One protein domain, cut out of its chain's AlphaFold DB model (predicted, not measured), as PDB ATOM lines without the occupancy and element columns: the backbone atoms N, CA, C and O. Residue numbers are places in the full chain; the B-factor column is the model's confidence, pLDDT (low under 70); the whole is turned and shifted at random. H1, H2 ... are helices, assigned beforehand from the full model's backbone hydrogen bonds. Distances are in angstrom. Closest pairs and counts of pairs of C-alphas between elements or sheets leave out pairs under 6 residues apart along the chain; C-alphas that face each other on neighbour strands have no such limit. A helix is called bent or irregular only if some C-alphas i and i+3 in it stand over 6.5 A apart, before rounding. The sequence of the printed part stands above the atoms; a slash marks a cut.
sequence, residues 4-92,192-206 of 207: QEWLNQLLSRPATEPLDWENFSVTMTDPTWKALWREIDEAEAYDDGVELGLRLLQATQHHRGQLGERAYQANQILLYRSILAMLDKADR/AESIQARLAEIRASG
ATOM      1  N   GLN A   4       0.142 -32.076  17.752       78.81
ATOM      2  CA  GLN A   4       0.663 -33.117  18.643       78.81
ATOM      3  C   GLN A   4       0.620 -32.713  20.125       78.81
ATOM      4  O   GLN A   4       0.244 -33.515  20.978       78.81
ATOM      5  N   GLU A   5       0.974 -31.466  20.460       83.25
ATOM      6  CA  GLU A   5       0.815 -30.941  21.826       83.25
ATOM      7  C   GLU A   5      -0.658 -30.939  22.250       83.25
ATOM      8  O   GLU A   5      -0.971 -31.331  23.374       83.25
ATOM      9  N   TRP A   6      -1.563 -30.565  21.339       83.69
ATOM     10  CA  TRP A   6      -3.008 -30.615  21.564       83.69
ATOM     11  C   TRP A   6      -3.506 -32.047  21.790       83.69
ATOM     12  O   TRP A   6      -4.231 -32.299  22.748       83.69
ATOM     13  N   LEU A   7      -3.080 -33.006  20.961       84.44
ATOM     14  CA  LEU A   7      -3.426 -34.419  21.115       84.44
ATOM     15  C   LEU A   7      -2.954 -34.951  22.471       84.44
ATOM     16  O   LEU A   7      -3.752 -35.496  23.231       84.44
ATOM     17  N   ASN A   8      -1.691 -34.717  22.825       86.44
ATOM     18  CA  ASN A   8      -1.136 -35.126  24.114       86.44
ATOM     19  C   ASN A   8      -1.905 -34.501  25.284       86.44
ATOM     20  O   ASN A   8      -2.203 -35.178  26.268       86.44
ATOM     21  N   GLN A   9      -2.276 -33.223  25.174       86.00
ATOM     22  CA  GLN A   9      -3.089 -32.552  26.182       86.00
ATOM     23  C   GLN A   9      -4.464 -33.219  26.325       86.00
ATOM     24  O   GLN A   9      -4.884 -33.502  27.448       86.00
ATOM     25  N   LEU A  10      -5.144 -33.517  25.213       85.69
ATOM     26  CA  LEU A  10      -6.450 -34.178  25.222       85.69
ATOM     27  C   LEU A  10      -6.381 -35.592  25.803       85.69
ATOM     28  O   LEU A  10      -7.294 -35.984  26.532       85.69
ATOM     29  N   LEU A  11      -5.320 -36.341  25.501       86.44
ATOM     30  CA  LEU A  11      -5.144 -37.730  25.928       86.44
ATOM     31  C   LEU A  11      -4.617 -37.860  27.365       86.44
ATOM     32  O   LEU A  11      -4.948 -38.829  28.042       86.44
ATOM     33  N   SER A  12      -3.875 -36.870  27.871       85.75
ATOM     34  CA  SER A  12      -3.332 -36.880  29.242       85.75
ATOM     35  C   SER A  12      -4.393 -36.798  30.346       85.75
ATOM     36  O   SER A  12      -4.126 -37.156  31.492       85.75
ATOM     37  N   ARG A  13      -5.606 -36.332  30.021       82.62
ATOM     38  CA  ARG A  13      -6.715 -36.241  30.982       82.62
ATOM     39  C   ARG A  13      -7.256 -37.630  31.355       82.62
ATOM     40  O   ARG A  13      -7.150 -38.544  30.534       82.62
ATOM     41  N   PRO A  14      -7.888 -37.812  32.526       82.19
ATOM     42  CA  PRO A  14      -8.544 -39.072  32.866       82.19
ATOM     43  C   PRO A  14      -9.617 -39.442  31.832       82.19
ATOM     44  O   PRO A  14     -10.476 -38.628  31.513       82.19
ATOM     45  N   ALA A  15      -9.602 -40.679  31.324       80.44
ATOM     46  CA  ALA A  15     -10.559 -41.130  30.301       80.44
ATOM     47  C   ALA A  15     -12.023 -41.148  30.787       80.44
ATOM     48  O   ALA A  15     -12.945 -41.197  29.978       80.44
ATOM     49  N   THR A  16     -12.240 -41.119  32.104       80.25
ATOM     50  CA  THR A  16     -13.561 -41.043  32.737       80.25
ATOM     51  C   THR A  16     -14.160 -39.638  32.704       80.25
ATOM     52  O   THR A  16     -15.369 -39.498  32.863       80.25
ATOM     53  N   GLU A  17     -13.343 -38.602  32.503       83.50
ATOM     54  CA  GLU A  17     -13.786 -37.211  32.482       83.50
ATOM     55  C   GLU A  17     -14.080 -36.768  31.041       83.50
ATOM     56  O   GLU A  17     -13.176 -36.770  30.198       83.50
ATOM     57  N   PRO A  18     -15.328 -36.369  30.724       86.12
ATOM     58  CA  PRO A  18     -15.637 -35.798  29.421       86.12
ATOM     59  C   PRO A  18     -14.782 -34.558  29.146       86.12
ATOM     60  O   PRO A  18     -14.522 -33.752  30.040       86.12
ATOM     61  N   LEU A  19     -14.393 -34.367  27.884       91.62
ATOM     62  CA  LEU A  19     -13.735 -33.130  27.464       91.62
ATOM     63  C   LEU A  19     -14.656 -31.933  27.735       91.62
ATOM     64  O   LEU A  19     -15.856 -31.992  27.456       91.62
ATOM     65  N   ASP A  20     -14.094 -30.836  28.244       92.75
ATOM     66  CA  ASP A  20     -14.838 -29.585  28.386       92.75
ATOM     67  C   ASP A  20     -15.280 -29.041  27.018       92.75
ATOM     68  O   ASP A  20     -14.778 -29.441  25.962       92.75
ATOM     69  N   TRP A  21     -16.261 -28.139  27.043       93.81
ATOM     70  CA  TRP A  21     -16.888 -27.624  25.829       93.81
ATOM     71  C   TRP A  21     -15.905 -26.913  24.897       93.81
ATOM     72  O   TRP A  21     -16.013 -27.048  23.679       93.81
ATOM     73  N   GLU A  22     -14.944 -26.163  25.434       93.06
ATOM     74  CA  GLU A  22     -13.987 -25.404  24.629       93.06
ATOM     75  C   GLU A  22     -13.076 -26.355  23.850       93.06
ATOM     76  O   GLU A  22     -13.018 -26.298  22.622       93.06
ATOM     77  N   ASN A  23     -12.461 -27.315  24.541       91.88
ATOM     78  CA  ASN A  23     -11.593 -28.305  23.908       91.88
ATOM     79  C   ASN A  23     -12.351 -29.183  22.907       91.88
ATOM     80  O   ASN A  23     -11.858 -29.451  21.809       91.88
ATOM     81  N   PHE A  24     -13.572 -29.596  23.250       94.38
ATOM     82  CA  PHE A  24     -14.434 -30.350  22.346       94.38
ATOM     83  C   PHE A  24     -14.804 -29.540  21.095       94.38
ATOM     84  O   PHE A  24     -14.592 -30.004  19.974       94.38
ATOM     85  N   SER A  25     -15.324 -28.323  21.265       93.94
ATOM     86  CA  SER A  25     -15.802 -27.493  20.155       93.94
ATOM     87  C   SER A  25     -14.675 -27.093  19.206       93.94
ATOM     88  O   SER A  25     -14.853 -27.209  17.994       93.94
ATOM     89  N   VAL A  26     -13.500 -26.723  19.731       93.25
ATOM     90  CA  VAL A  26     -12.301 -26.425  18.931       93.25
ATOM     91  C   VAL A  26     -11.853 -27.655  18.144       93.25
ATOM     92  O   VAL A  26     -11.574 -27.544  16.947       93.25
ATOM     93  N   THR A  27     -11.839 -28.831  18.777       93.38
ATOM     94  CA  THR A  27     -11.439 -30.092  18.128       93.38
ATOM     95  C   THR A  27     -12.386 -30.489  16.998       93.38
ATOM     96  O   THR A  27     -11.935 -30.941  15.948       93.38
ATOM     97  N   MET A  28     -13.693 -30.282  17.179       95.25
ATOM     98  CA  MET A  28     -14.713 -30.615  16.179       95.25
ATOM     99  C   MET A  28     -14.807 -29.603  15.024       95.25
ATOM    100  O   MET A  28     -15.587 -29.814  14.093       95.25
ATOM    101  N   THR A  29     -14.025 -28.516  15.038       93.81
ATOM    102  CA  THR A  29     -13.927 -27.624  13.873       93.81
ATOM    103  C   THR A  29     -13.199 -28.310  12.719       93.81
ATOM    104  O   THR A  29     -12.219 -29.024  12.920       93.81
ATOM    105  N   ASP A  30     -13.650 -28.067  11.486       90.94
ATOM    106  CA  ASP A  30     -13.092 -28.709  10.288       90.94
ATOM    107  C   ASP A  30     -11.556 -28.570  10.150       90.94
ATOM    108  O   ASP A  30     -10.911 -29.580   9.857       90.94
ATOM    109  N   PRO A  31     -10.929 -27.400  10.411       92.12
ATOM    110  CA  PRO A  31      -9.475 -27.268  10.324       92.12
ATOM    111  C   PRO A  31      -8.730 -28.115  11.362       92.12
ATOM    112  O   PRO A  31      -7.811 -28.850  10.999       92.12
ATOM    113  N   THR A  32      -9.137 -28.047  12.634       91.12
ATOM    114  CA  THR A  32      -8.489 -28.783  13.734       91.12
ATOM    115  C   THR A  32      -8.685 -30.283  13.571       91.12
ATOM    116  O   THR A  32      -7.730 -31.049  13.675       91.12
ATOM    117  N   TRP A  33      -9.905 -30.699  13.227       93.12
ATOM    118  CA  TRP A  33     -10.239 -32.085  12.935       93.12
ATOM    119  C   TRP A  33      -9.339 -32.660  11.836       93.12
ATOM    120  O   TRP A  33      -8.704 -33.696  12.027       93.12
ATOM    121  N   LYS A  34      -9.230 -31.975  10.690       93.81
ATOM    122  CA  LYS A  34      -8.382 -32.422   9.573       93.81
ATOM    123  C   LYS A  34      -6.904 -32.483   9.948       93.81
ATOM    124  O   LYS A  34      -6.227 -33.420   9.532       93.81
ATOM    125  N   ALA A  35      -6.409 -31.506  10.709       92.44
ATOM    126  CA  ALA A  35      -5.023 -31.489  11.163       92.44
ATOM    127  C   ALA A  35      -4.717 -32.681  12.083       92.44
ATOM    128  O   ALA A  35      -3.741 -33.385  11.840       92.44
ATOM    129  N   LEU A  36      -5.588 -32.955  13.063       92.62
ATOM    130  CA  LEU A  36      -5.429 -34.066  14.007       92.62
ATOM    131  C   LEU A  36      -5.365 -35.419  13.300       92.62
ATOM    132  O   LEU A  36      -4.438 -36.191  13.526       92.62
ATOM    133  N   TRP A  37      -6.323 -35.704  12.416       93.06
ATOM    134  CA  TRP A  37      -6.349 -36.998  11.728       93.06
ATOM    135  C   TRP A  37      -5.202 -37.173  10.743       93.06
ATOM    136  O   TRP A  37      -4.744 -38.296  10.556       93.06
ATOM    137  N   ARG A  38      -4.717 -36.082  10.139       93.62
ATOM    138  CA  ARG A  38      -3.512 -36.129   9.310       93.62
ATOM    139  C   ARG A  38      -2.285 -36.489  10.147       93.62
ATOM    140  O   ARG A  38      -1.533 -37.354   9.728       93.62
ATOM    141  N   GLU A  39      -2.103 -35.875  11.314       92.12
ATOM    142  CA  GLU A  39      -0.958 -36.187  12.180       92.12
ATOM    143  C   GLU A  39      -1.022 -37.614  12.736       92.12
ATOM    144  O   GLU A  39      -0.013 -38.313  12.726       92.12
ATOM    145  N   ILE A  40      -2.210 -38.096  13.120       93.06
ATOM    146  CA  ILE A  40      -2.418 -39.504  13.501       93.06
ATOM    147  C   ILE A  40      -2.037 -40.446  12.352       93.06
ATOM    148  O   ILE A  40      -1.397 -41.471  12.584       93.06
ATOM    149  N   ASP A  41      -2.412 -40.106  11.117       93.38
ATOM    150  CA  ASP A  41      -2.070 -40.902   9.940       93.38
ATOM    151  C   ASP A  41      -0.570 -40.887   9.630       93.38
ATOM    152  O   ASP A  41      -0.012 -41.939   9.327       93.38
ATOM    153  N   GLU A  42       0.076 -39.726   9.729       93.12
ATOM    154  CA  GLU A  42       1.514 -39.550   9.494       93.12
ATOM    155  C   GLU A  42       2.367 -40.261  10.555       93.12
ATOM    156  O   GLU A  42       3.401 -40.839  10.223       93.12
ATOM    157  N   ALA A  43       1.926 -40.254  11.814       90.75
ATOM    158  CA  ALA A  43       2.592 -40.934  12.923       90.75
ATOM    159  C   ALA A  43       2.195 -42.415  13.064       90.75
ATOM    160  O   ALA A  43       2.725 -43.105  13.934       90.75
ATOM    161  N   GLU A  44       1.242 -42.891  12.258       91.94
ATOM    162  CA  GLU A  44       0.593 -44.200  12.402       91.94
ATOM    163  C   GLU A  44       0.043 -44.472  13.820       91.94
ATOM    164  O   GLU A  44      -0.064 -45.618  14.265       91.94
ATOM    165  N   ALA A  45      -0.345 -43.411  14.533       91.62
ATOM    166  CA  ALA A  45      -0.809 -43.436  15.920       91.62
ATOM    167  C   ALA A  45      -2.297 -43.831  16.019       91.62
ATOM    168  O   ALA A  45      -3.123 -43.150  16.627       91.62
ATOM    169  N   TYR A  46      -2.686 -44.923  15.361       94.25
ATOM    170  CA  TYR A  46      -4.098 -45.269  15.176       94.25
ATOM    171  C   TYR A  46      -4.824 -45.602  16.483       94.25
ATOM    172  O   TYR A  46      -6.002 -45.271  16.609       94.25
ATOM    173  N   ASP A  47      -4.150 -46.206  17.465       92.12
ATOM    174  CA  ASP A  47      -4.747 -46.460  18.782       92.12
ATOM    175  C   ASP A  47      -5.037 -45.151  19.544       92.12
ATOM    176  O   ASP A  47      -6.108 -45.029  20.144       92.12
ATOM    177  N   ASP A  48      -4.173 -44.134  19.428       92.00
ATOM    178  CA  ASP A  48      -4.444 -42.784  19.951       92.00
ATOM    179  C   ASP A  48      -5.654 -42.160  19.244       92.00
ATOM    180  O   ASP A  48      -6.498 -41.513  19.866       92.00
ATOM    181  N   GLY A  49      -5.793 -42.419  17.941       94.56
ATOM    182  CA  GLY A  49      -6.977 -42.055  17.172       94.56
ATOM    183  C   GLY A  49      -8.261 -42.730  17.668       94.56
ATOM    184  O   GLY A  49      -9.310 -42.084  17.729       94.56
ATOM    185  N   VAL A  50      -8.205 -44.009  18.057       95.69
ATOM    186  CA  VAL A  50      -9.349 -44.707  18.672       95.69
ATOM    187  C   VAL A  50      -9.718 -44.058  20.007       95.69
ATOM    188  O   VAL A  50     -10.893 -43.752  20.223       95.69
ATOM    189  N   GLU A  51      -8.737 -43.802  20.879       94.00
ATOM    190  CA  GLU A  51      -8.959 -43.149  22.177       94.00
ATOM    191  C   GLU A  51      -9.568 -41.752  22.011       94.00
ATOM    192  O   GLU A  51     -10.592 -41.443  22.629       94.00
ATOM    193  N   LEU A  52      -8.990 -40.921  21.138       94.44
ATOM    194  CA  LEU A  52      -9.497 -39.583  20.846       94.44
ATOM    195  C   LEU A  52     -10.944 -39.637  20.338       94.44
ATOM    196  O   LEU A  52     -11.796 -38.880  20.809       94.44
ATOM    197  N   GLY A  53     -11.236 -40.550  19.409       95.69
ATOM    198  CA  GLY A  53     -12.582 -40.750  18.880       95.69
ATOM    199  C   GLY A  53     -13.594 -41.082  19.979       95.69
ATOM    200  O   GLY A  53     -14.668 -40.484  20.020       95.69
ATOM    201  N   LEU A  54     -13.242 -41.980  20.904       95.19
ATOM    202  CA  LEU A  54     -14.101 -42.356  22.031       95.19
ATOM    203  C   LEU A  54     -14.303 -41.202  23.026       95.19
ATOM    204  O   LEU A  54     -15.428 -40.991  23.483       95.19
ATOM    205  N   ARG A  55     -13.263 -40.411  23.323       94.00
ATOM    206  CA  ARG A  55     -13.381 -39.217  24.187       94.00
ATOM    207  C   ARG A  55     -14.292 -38.159  23.589       94.00
ATOM    208  O   ARG A  55     -15.154 -37.615  24.277       94.00
ATOM    209  N   LEU A  56     -14.129 -37.874  22.301       95.56
ATOM    210  CA  LEU A  56     -14.981 -36.920  21.595       95.56
ATOM    211  C   LEU A  56     -16.426 -37.422  21.501       95.56
ATOM    212  O   LEU A  56     -17.361 -36.622  21.548       95.56
ATOM    213  N   LEU A  57     -16.632 -38.738  21.409       95.06
ATOM    214  CA  LEU A  57     -17.960 -39.346  21.392       95.06
ATOM    215  C   LEU A  57     -18.655 -39.216  22.754       95.06
ATOM    216  O   LEU A  57     -19.812 -38.801  22.821       95.06
ATOM    217  N   GLN A  58     -17.922 -39.463  23.840       93.88
ATOM    218  CA  GLN A  58     -18.380 -39.208  25.206       93.88
ATOM    219  C   GLN A  58     -18.684 -37.717  25.436       93.88
ATOM    220  O   GLN A  58     -19.726 -37.377  25.993       93.88
ATOM    221  N   ALA A  59     -17.825 -36.812  24.958       94.00
ATOM    222  CA  ALA A  59     -18.060 -35.370  25.038       94.00
ATOM    223  C   ALA A  59     -19.285 -34.936  24.212       94.00
ATOM    224  O   ALA A  59     -20.073 -34.110  24.665       94.00
ATOM    225  N   THR A  60     -19.504 -35.541  23.040       94.56
ATOM    226  CA  THR A  60     -20.703 -35.309  22.217       94.56
ATOM    227  C   THR A  60     -21.977 -35.677  22.979       94.56
ATOM    228  O   THR A  60     -22.966 -34.949  22.897       94.56
ATOM    229  N   GLN A  61     -21.953 -36.773  23.745       91.44
ATOM    230  CA  GLN A  61     -23.051 -37.162  24.633       91.44
ATOM    231  C   GLN A  61     -23.247 -36.153  25.767       91.44
ATOM    232  O   GLN A  61     -24.357 -35.667  25.985       91.44
ATOM    233  N   HIS A  62     -22.165 -35.813  26.467       92.81
ATOM    234  CA  HIS A  62     -22.193 -34.904  27.609       92.81
ATOM    235  C   HIS A  62     -22.718 -33.506  27.234       92.81
ATOM    236  O   HIS A  62     -23.539 -32.933  27.948       92.81
ATOM    237  N   HIS A  63     -22.328 -32.993  26.064       93.62
ATOM    238  CA  HIS A  63     -22.710 -31.666  25.572       93.62
ATOM    239  C   HIS A  63     -23.931 -31.672  24.644       93.62
ATOM    240  O   HIS A  63     -24.153 -30.711  23.901       93.62
ATOM    241  N   ARG A  64     -24.764 -32.726  24.671       91.81
ATOM    242  CA  ARG A  64     -25.943 -32.845  23.791       91.81
ATOM    243  C   ARG A  64     -26.855 -31.615  23.848       91.81
ATOM    244  O   ARG A  64     -27.318 -31.153  22.806       91.81
ATOM    245  N   GLY A  65     -27.068 -31.057  25.043       90.81
ATOM    246  CA  GLY A  65     -27.889 -29.857  25.241       90.81
ATOM    247  C   GLY A  65     -27.357 -28.603  24.534       90.81
ATOM    248  O   GLY A  65     -28.141 -27.719  24.206       90.81
ATOM    249  N   GLN A  66     -26.051 -28.539  24.255       94.69
ATOM    250  CA  GLN A  66     -25.397 -27.398  23.602       94.69
ATOM    251  C   GLN A  66     -25.292 -27.568  22.076       94.69
ATOM    252  O   GLN A  66     -25.318 -26.587  21.340       94.69
ATOM    253  N   LEU A  67     -25.201 -28.810  21.584       90.88
ATOM    254  CA  LEU A  67     -25.027 -29.122  20.159       90.88
ATOM    255  C   LEU A  67     -26.309 -28.957  19.326       90.88
ATOM    256  O   LEU A  67     -26.248 -28.696  18.123       90.88
ATOM    257  N   GLY A  68     -27.480 -29.130  19.938       90.75
ATOM    258  CA  GLY A  68     -28.724 -29.320  19.194       90.75
ATOM    259  C   GLY A  68     -28.726 -30.634  18.395       90.75
ATOM    260  O   GLY A  68     -27.687 -31.223  18.095       90.75
ATOM    261  N   GLU A  69     -29.912 -31.121  18.027       91.44
ATOM    262  CA  GLU A  69     -30.075 -32.493  17.512       91.44
ATOM    263  C   GLU A  69     -29.275 -32.758  16.222       91.44
ATOM    264  O   GLU A  69     -28.635 -33.797  16.072       91.44
ATOM    265  N   ARG A  70     -29.244 -31.788  15.298       91.94
ATOM    266  CA  ARG A  70     -28.533 -31.943  14.022       91.94
ATOM    267  C   ARG A  70     -27.017 -32.041  14.204       91.94
ATOM    268  O   ARG A  70     -26.401 -32.888  13.559       91.94
ATOM    269  N   ALA A  71     -26.412 -31.175  15.023       93.56
ATOM    270  CA  ALA A  71     -24.964 -31.215  15.226       93.56
ATOM    271  C   ALA A  71     -24.570 -32.424  16.078       93.56
ATOM    272  O   ALA A  71     -23.576 -33.075  15.778       93.56
ATOM    273  N   TYR A  72     -25.396 -32.787  17.064       94.19
ATOM    274  CA  TYR A  72     -25.229 -34.013  17.836       94.19
ATOM    275  C   TYR A  72     -25.176 -35.250  16.924       94.19
ATOM    276  O   TYR A  72     -24.187 -35.982  16.940       94.19
ATOM    277  N   GLN A  73     -26.171 -35.437  16.049       94.06
ATOM    278  CA  GLN A  73     -26.187 -36.555  15.100       94.06
ATOM    279  C   GLN A  73     -24.993 -36.517  14.133       94.06
ATOM    280  O   GLN A  73     -24.394 -37.555  13.851       94.06
ATOM    281  N   ALA A  74     -24.647 -35.341  13.599       95.00
ATOM    282  CA  ALA A  74     -23.510 -35.198  12.692       95.00
ATOM    283  C   ALA A  74     -22.189 -35.605  13.366       95.00
ATOM    284  O   ALA A  74     -21.413 -36.361  12.775       95.00
ATOM    285  N   ASN A  75     -21.977 -35.175  14.611       96.25
ATOM    286  CA  ASN A  75     -20.793 -35.507  15.396       96.25
ATOM    287  C   ASN A  75     -20.733 -37.006  15.708       96.25
ATOM    288  O   ASN A  75     -19.703 -37.627  15.463       96.25
ATOM    289  N   GLN A  76     -21.841 -37.613  16.147       95.56
ATOM    290  CA  GLN A  76     -21.930 -39.061  16.383       95.56
ATOM    291  C   GLN A  76     -21.530 -39.861  15.131       95.56
ATOM    292  O   GLN A  76     -20.641 -40.711  15.187       95.56
ATOM    293  N   ILE A  77     -22.124 -39.552  13.969       96.31
ATOM    294  CA  ILE A  77     -21.811 -40.228  12.696       96.31
ATOM    295  C   ILE A  77     -20.326 -40.095  12.344       96.31
ATOM    296  O   ILE A  77     -19.703 -41.076  11.926       96.31
ATOM    297  N   LEU A  78     -19.774 -38.887  12.468       96.75
ATOM    298  CA  LEU A  78     -18.377 -38.604  12.155       96.75
ATOM    299  C   LEU A  78     -17.441 -39.429  13.047       96.75
ATOM    300  O   LEU A  78     -16.565 -40.127  12.542       96.75
ATOM    301  N   LEU A  79     -17.682 -39.407  14.355       97.44
ATOM    302  CA  LEU A  79     -16.840 -40.049  15.358       97.44
ATOM    303  C   LEU A  79     -16.892 -41.575  15.279       97.44
ATOM    304  O   LEU A  79     -15.840 -42.212  15.253       97.44
ATOM    305  N   TYR A  80     -18.078 -42.174  15.129       97.69
ATOM    306  CA  TYR A  80     -18.197 -43.620  14.914       97.69
ATOM    307  C   TYR A  80     -17.451 -44.084  13.661       97.69
ATOM    308  O   TYR A  80     -16.773 -45.114  13.677       97.69
ATOM    309  N   ARG A  81     -17.544 -43.320  12.566       97.31
ATOM    310  CA  ARG A  81     -16.814 -43.637  11.333       97.31
ATOM    311  C   ARG A  81     -15.305 -43.519  11.517       97.31
ATOM    312  O   ARG A  81     -14.596 -44.383  11.007       97.31
ATOM    313  N   SER A  82     -14.831 -42.509  12.245       97.62
ATOM    314  CA  SER A  82     -13.407 -42.347  12.552       97.62
ATOM    315  C   SER A  82     -12.866 -43.475  13.421       97.62
ATOM    316  O   SER A  82     -11.838 -44.042  13.074       97.62
ATOM    317  N   ILE A  83     -13.584 -43.870  14.479       97.69
ATOM    318  CA  ILE A  83     -13.196 -45.006  15.334       97.69
ATOM    319  C   ILE A  83     -13.036 -46.275  14.488       97.69
ATOM    320  O   ILE A  83     -12.005 -46.942  14.554       97.69
ATOM    321  N   LEU A  84     -14.017 -46.584  13.633       98.25
ATOM    322  CA  LEU A  84     -13.937 -47.737  12.732       98.25
ATOM    323  C   LEU A  84     -12.772 -47.620  11.739       98.25
ATOM    324  O   LEU A  84     -12.098 -48.612  11.476       98.25
ATOM    325  N   ALA A  85     -12.506 -46.432  11.195       97.56
ATOM    326  CA  ALA A  85     -11.375 -46.221  10.293       97.56
ATOM    327  C   ALA A  85     -10.025 -46.440  10.994       97.56
ATOM    328  O   ALA A  85      -9.136 -47.052  10.407       97.56
ATOM    329  N   MET A  86      -9.878 -45.988  12.241       97.00
ATOM    330  CA  MET A  86      -8.658 -46.191  13.025       97.00
ATOM    331  C   MET A  86      -8.449 -47.661  13.386       97.00
ATOM    332  O   MET A  86      -7.360 -48.186  13.180       97.00
ATOM    333  N   LEU A  87      -9.500 -48.366  13.822       97.06
ATOM    334  CA  LEU A  87      -9.431 -49.809  14.090       97.06
ATOM    335  C   LEU A  87      -9.037 -50.613  12.846       97.06
ATOM    336  O   LEU A  87      -8.294 -51.588  12.942       97.06
ATOM    337  N   ASP A  88      -9.532 -50.205  11.677       96.56
ATOM    338  CA  ASP A  88      -9.191 -50.833  10.404       96.56
ATOM    339  C   ASP A  88      -7.724 -50.596  10.013       96.56
ATOM    340  O   ASP A  88      -7.038 -51.537   9.617       96.56
ATOM    341  N   LYS A  89      -7.227 -49.359  10.166       95.12
ATOM    342  CA  LYS A  89      -5.823 -48.993   9.904       95.12
ATOM    343  C   LYS A  89      -4.841 -49.640  10.887       95.12
ATOM    344  O   LYS A  89      -3.733 -49.989  10.493       95.12
ATOM    345  N   ALA A  90      -5.263 -49.851  12.134       93.88
ATOM    346  CA  ALA A  90      -4.503 -50.554  13.166       93.88
ATOM    347  C   ALA A  90      -4.498 -52.087  13.002       93.88
ATOM    348  O   ALA A  90      -3.964 -52.786  13.858       93.88
ATOM    349  N   ASP A  91      -5.137 -52.637  11.960       93.81
ATOM    350  CA  ASP A  91      -5.351 -54.081  11.774       93.81
ATOM    351  C   ASP A  91      -6.044 -54.779  12.966       93.81
ATOM    352  O   ASP A  91      -5.980 -56.002  13.140       93.81
ATOM    353  N   ARG A  92      -6.799 -54.020  13.773       94.31
ATOM    354  CA  ARG A  92      -7.577 -54.515  14.922       94.31
ATOM    355  C   ARG A  92      -8.933 -55.056  14.473       94.31
ATOM    356  O   ARG A  92      -9.987 -54.660  14.964       94.31
ATOM    357  N   ALA A 192      -9.542 -54.378  23.908       90.31
ATOM    358  CA  ALA A 192     -10.762 -54.595  23.128       90.31
ATOM    359  C   ALA A 192     -12.030 -54.464  23.991       90.31
ATOM    360  O   ALA A 192     -13.010 -53.851  23.566       90.31
ATOM    361  N   GLU A 193     -11.985 -54.998  25.213       91.50
ATOM    362  CA  GLU A 193     -13.083 -54.935  26.182       91.50
ATOM    363  C   GLU A 193     -13.395 -53.495  26.598       91.50
ATOM    364  O   GLU A 193     -14.562 -53.115  26.645       91.50
ATOM    365  N   SER A 194     -12.365 -52.668  26.802       92.06
ATOM    366  CA  SER A 194     -12.522 -51.248  27.145       92.06
ATOM    367  C   SER A 194     -13.208 -50.466  26.020       92.06
ATOM    368  O   SER A 194     -14.133 -49.689  26.267       92.06
ATOM    369  N   ILE A 195     -12.830 -50.727  24.762       93.44
ATOM    370  CA  ILE A 195     -13.478 -50.114  23.592       93.44
ATOM    371  C   ILE A 195     -14.963 -50.500  23.534       93.44
ATOM    372  O   ILE A 195     -15.815 -49.635  23.334       93.44
ATOM    373  N   GLN A 196     -15.288 -51.783  23.726       93.06
ATOM    374  CA  GLN A 196     -16.680 -52.246  23.697       93.06
ATOM    375  C   GLN A 196     -17.508 -51.685  24.856       93.06
ATOM    376  O   GLN A 196     -18.630 -51.233  24.624       93.06
ATOM    377  N   ALA A 197     -16.957 -51.672  26.073       91.31
ATOM    378  CA  ALA A 197     -17.625 -51.126  27.251       91.31
ATOM    379  C   ALA A 197     -17.994 -49.653  27.038       91.31
ATOM    380  O   ALA A 197     -19.159 -49.286  27.170       91.31
ATOM    381  N   ARG A 198     -17.041 -48.834  26.575       92.00
ATOM    382  CA  ARG A 198     -17.283 -47.407  26.316       92.00
ATOM    383  C   ARG A 198     -18.323 -47.180  25.225       92.00
ATOM    384  O   ARG A 198     -19.204 -46.339  25.392       92.00
ATOM    385  N   LEU A 199     -18.267 -47.937  24.124       92.31
ATOM    386  CA  LEU A 199     -19.285 -47.845  23.070       92.31
ATOM    387  C   LEU A 199     -20.682 -48.199  23.604       92.31
ATOM    388  O   LEU A 199     -21.644 -47.515  23.261       92.31
ATOM    389  N   ALA A 200     -20.789 -49.207  24.474       88.00
ATOM    390  CA  ALA A 200     -22.052 -49.609  25.083       88.00
ATOM    391  C   ALA A 200     -22.589 -48.599  26.116       88.00
ATOM    392  O   ALA A 200     -23.795 -48.346  26.156       88.00
ATOM    393  N   GLU A 201     -21.720 -47.993  26.926       85.69
ATOM    394  CA  GLU A 201     -22.084 -46.988  27.939       85.69
ATOM    395  C   GLU A 201     -22.648 -45.701  27.324       85.69
ATOM    396  O   GLU A 201     -23.588 -45.102  27.861       85.69
ATOM    397  N   ILE A 202     -22.125 -45.301  26.161       79.81
ATOM    398  CA  ILE A 202     -22.597 -44.115  25.437       79.81
ATOM    399  C   ILE A 202     -24.087 -44.238  25.073       79.81
ATOM    400  O   ILE A 202     -24.813 -43.247  25.150       79.81
ATOM    401  N   ARG A 203     -24.591 -45.448  24.783       68.75
ATOM    402  CA  ARG A 203     -26.031 -45.683  24.578       68.75
ATOM    403  C   ARG A 203     -26.843 -45.482  25.856       68.75
ATOM    404  O   ARG A 203     -27.900 -44.857  25.808       68.75
ATOM    405  N   ALA A 204     -26.390 -46.052  26.974       58.06
ATOM    406  CA  ALA A 204     -27.146 -46.059  28.231       58.06
ATOM    407  C   ALA A 204     -27.410 -44.641  28.762       58.06
ATOM    408  O   ALA A 204     -28.422 -44.398  29.410       58.06
ATOM    409  N   SER A 205     -26.527 -43.702  28.426       56.28
ATOM    410  CA  SER A 205     -26.588 -42.308  28.873       56.28
ATOM    411  C   SER A 205     -27.428 -41.394  27.967       56.28
ATOM    412  O   SER A 205     -27.502 -40.192  28.220       56.28
ATOM    413  N   GLY A 206     -28.001 -41.919  26.874       49.00
ATOM    414  CA  GLY A 206     -28.737 -41.152  25.856       49.00
ATOM    415  C   GLY A 206     -30.209 -41.512  25.675       49.00
ATOM    416  O   GLY A 206     -30.816 -41.000  24.727       49.00
TER     417      GLY A 206
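AT A GLANCE: This is residues 4 to 92 and 192 to 206 of the 207 residues of an uncharacterized protein of Zetaproteobacteria bacterium (UniProt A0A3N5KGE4). Helix H4 runs through the core, with the longest helix, H5, folded back beside it as a hairpin and the other four helices set round it. H3 and H6 run roughly in line with H4, H3 by one end of it and H6 on the side away from H2, while the short helices H1 and H2 cross it at steeper angles. The printed part has 104 residues with six named helices, in the order H1, H2, H3, H4, H5, H6, and no named strand; the class is all helix. The whole is compact, with a radius of gyration of the C-alphas of 12.9 A, and rounded, spanning 35 by 31 by 25 A.

IN THESE COORDINATES: H5, residues 64 to 89, has 26 residues and measures 29.3 A from first to last C-alpha; it begins at C-alpha 64 at (-25.943, -32.845, 23.791). It is irregular, with C-alphas 66 and 69 9.2 A apart, and has a kink of 86 degrees near residue 71. H4, residues 46 to 62, is 24.3 A long. H6, residues 192 to 204, is 19.2 A long and ends at C-alpha 204 at (-27.146, -46.059, 28.231). H3, residues 30 to 42, is 18.2 A long. H1, residues 4 to 12, is 11.9 A long and begins at C-alpha 4 at (0.663, -33.117, 18.643). H2, residues 21 to 27, is 9.8 A long.

HOW THE PARTS SIT: H4 is the hub and touches the five other helices. H4 and H5 form a helical hairpin: they touch with 28 pairs of C-alphas within 8 A, the closest being those of Val 50 and Ile 83 at 5.1 A, and run opposite ways at a shallow tilt of 16 degrees. H6 touches H4, which meets it with residues 54 to 61 alone; the closest C-alphas are those of Gln 58 and Ile 202, 6.5 A apart, and the two run the same way at a shallow tilt of 16 degrees. H3 and H4 are also a helical hairpin, at a shallow tilt of 27 degrees, opposite ways; residues 37 to 40 of H3 alone touch residues 46 to 49 of H4 alone, and the closest C-alphas are those of Ile 40 and Tyr 46, 6.2 A apart. H2 touches residues 56 to 60 of H4 alone, at a steep tilt of 39 degrees, opposite ways; the closest C-alphas are those of Phe 24 and Leu 56, 6.6 A apart. H1 touches residues 48 to 52 of H4 alone, at a steep tilt of 63 degrees, the same way; the closest C-alphas are those of Leu 11 and Leu 52, 6.9 A apart. H1 and H3 only just touch, with 3 pairs of C-alphas within 8 A, and are about perpendicular at 89 degrees; their closest C-alphas, those of Gln 4 and Glu 39, are 7.3 A apart. H3 and H5 are near each other, with 5 pairs of C-alphas within 10 A. H5 and H6 are apart. In H1, H2, H3 and H4 every O i to N i+4 pair is within hydrogen-bond range; in H5 18 of 22 are, and in H6 7 of 9.

THE WHOLE: The two C-alphas farthest apart, those of Gly 65 and Asp 91, are 35.7 A from each other. Residues 93 to 191 are cut out and not printed, and C-alphas 92 and 192 stand 8.8 A apart across the cut. The links from H2 to H3, H3 to H4 and H4 to H5 are tight, and that from H1 to H2, with 8 residues, is short. The mean pLDDT of the printed part is 90.7, and residues 203 to 206 are under 70.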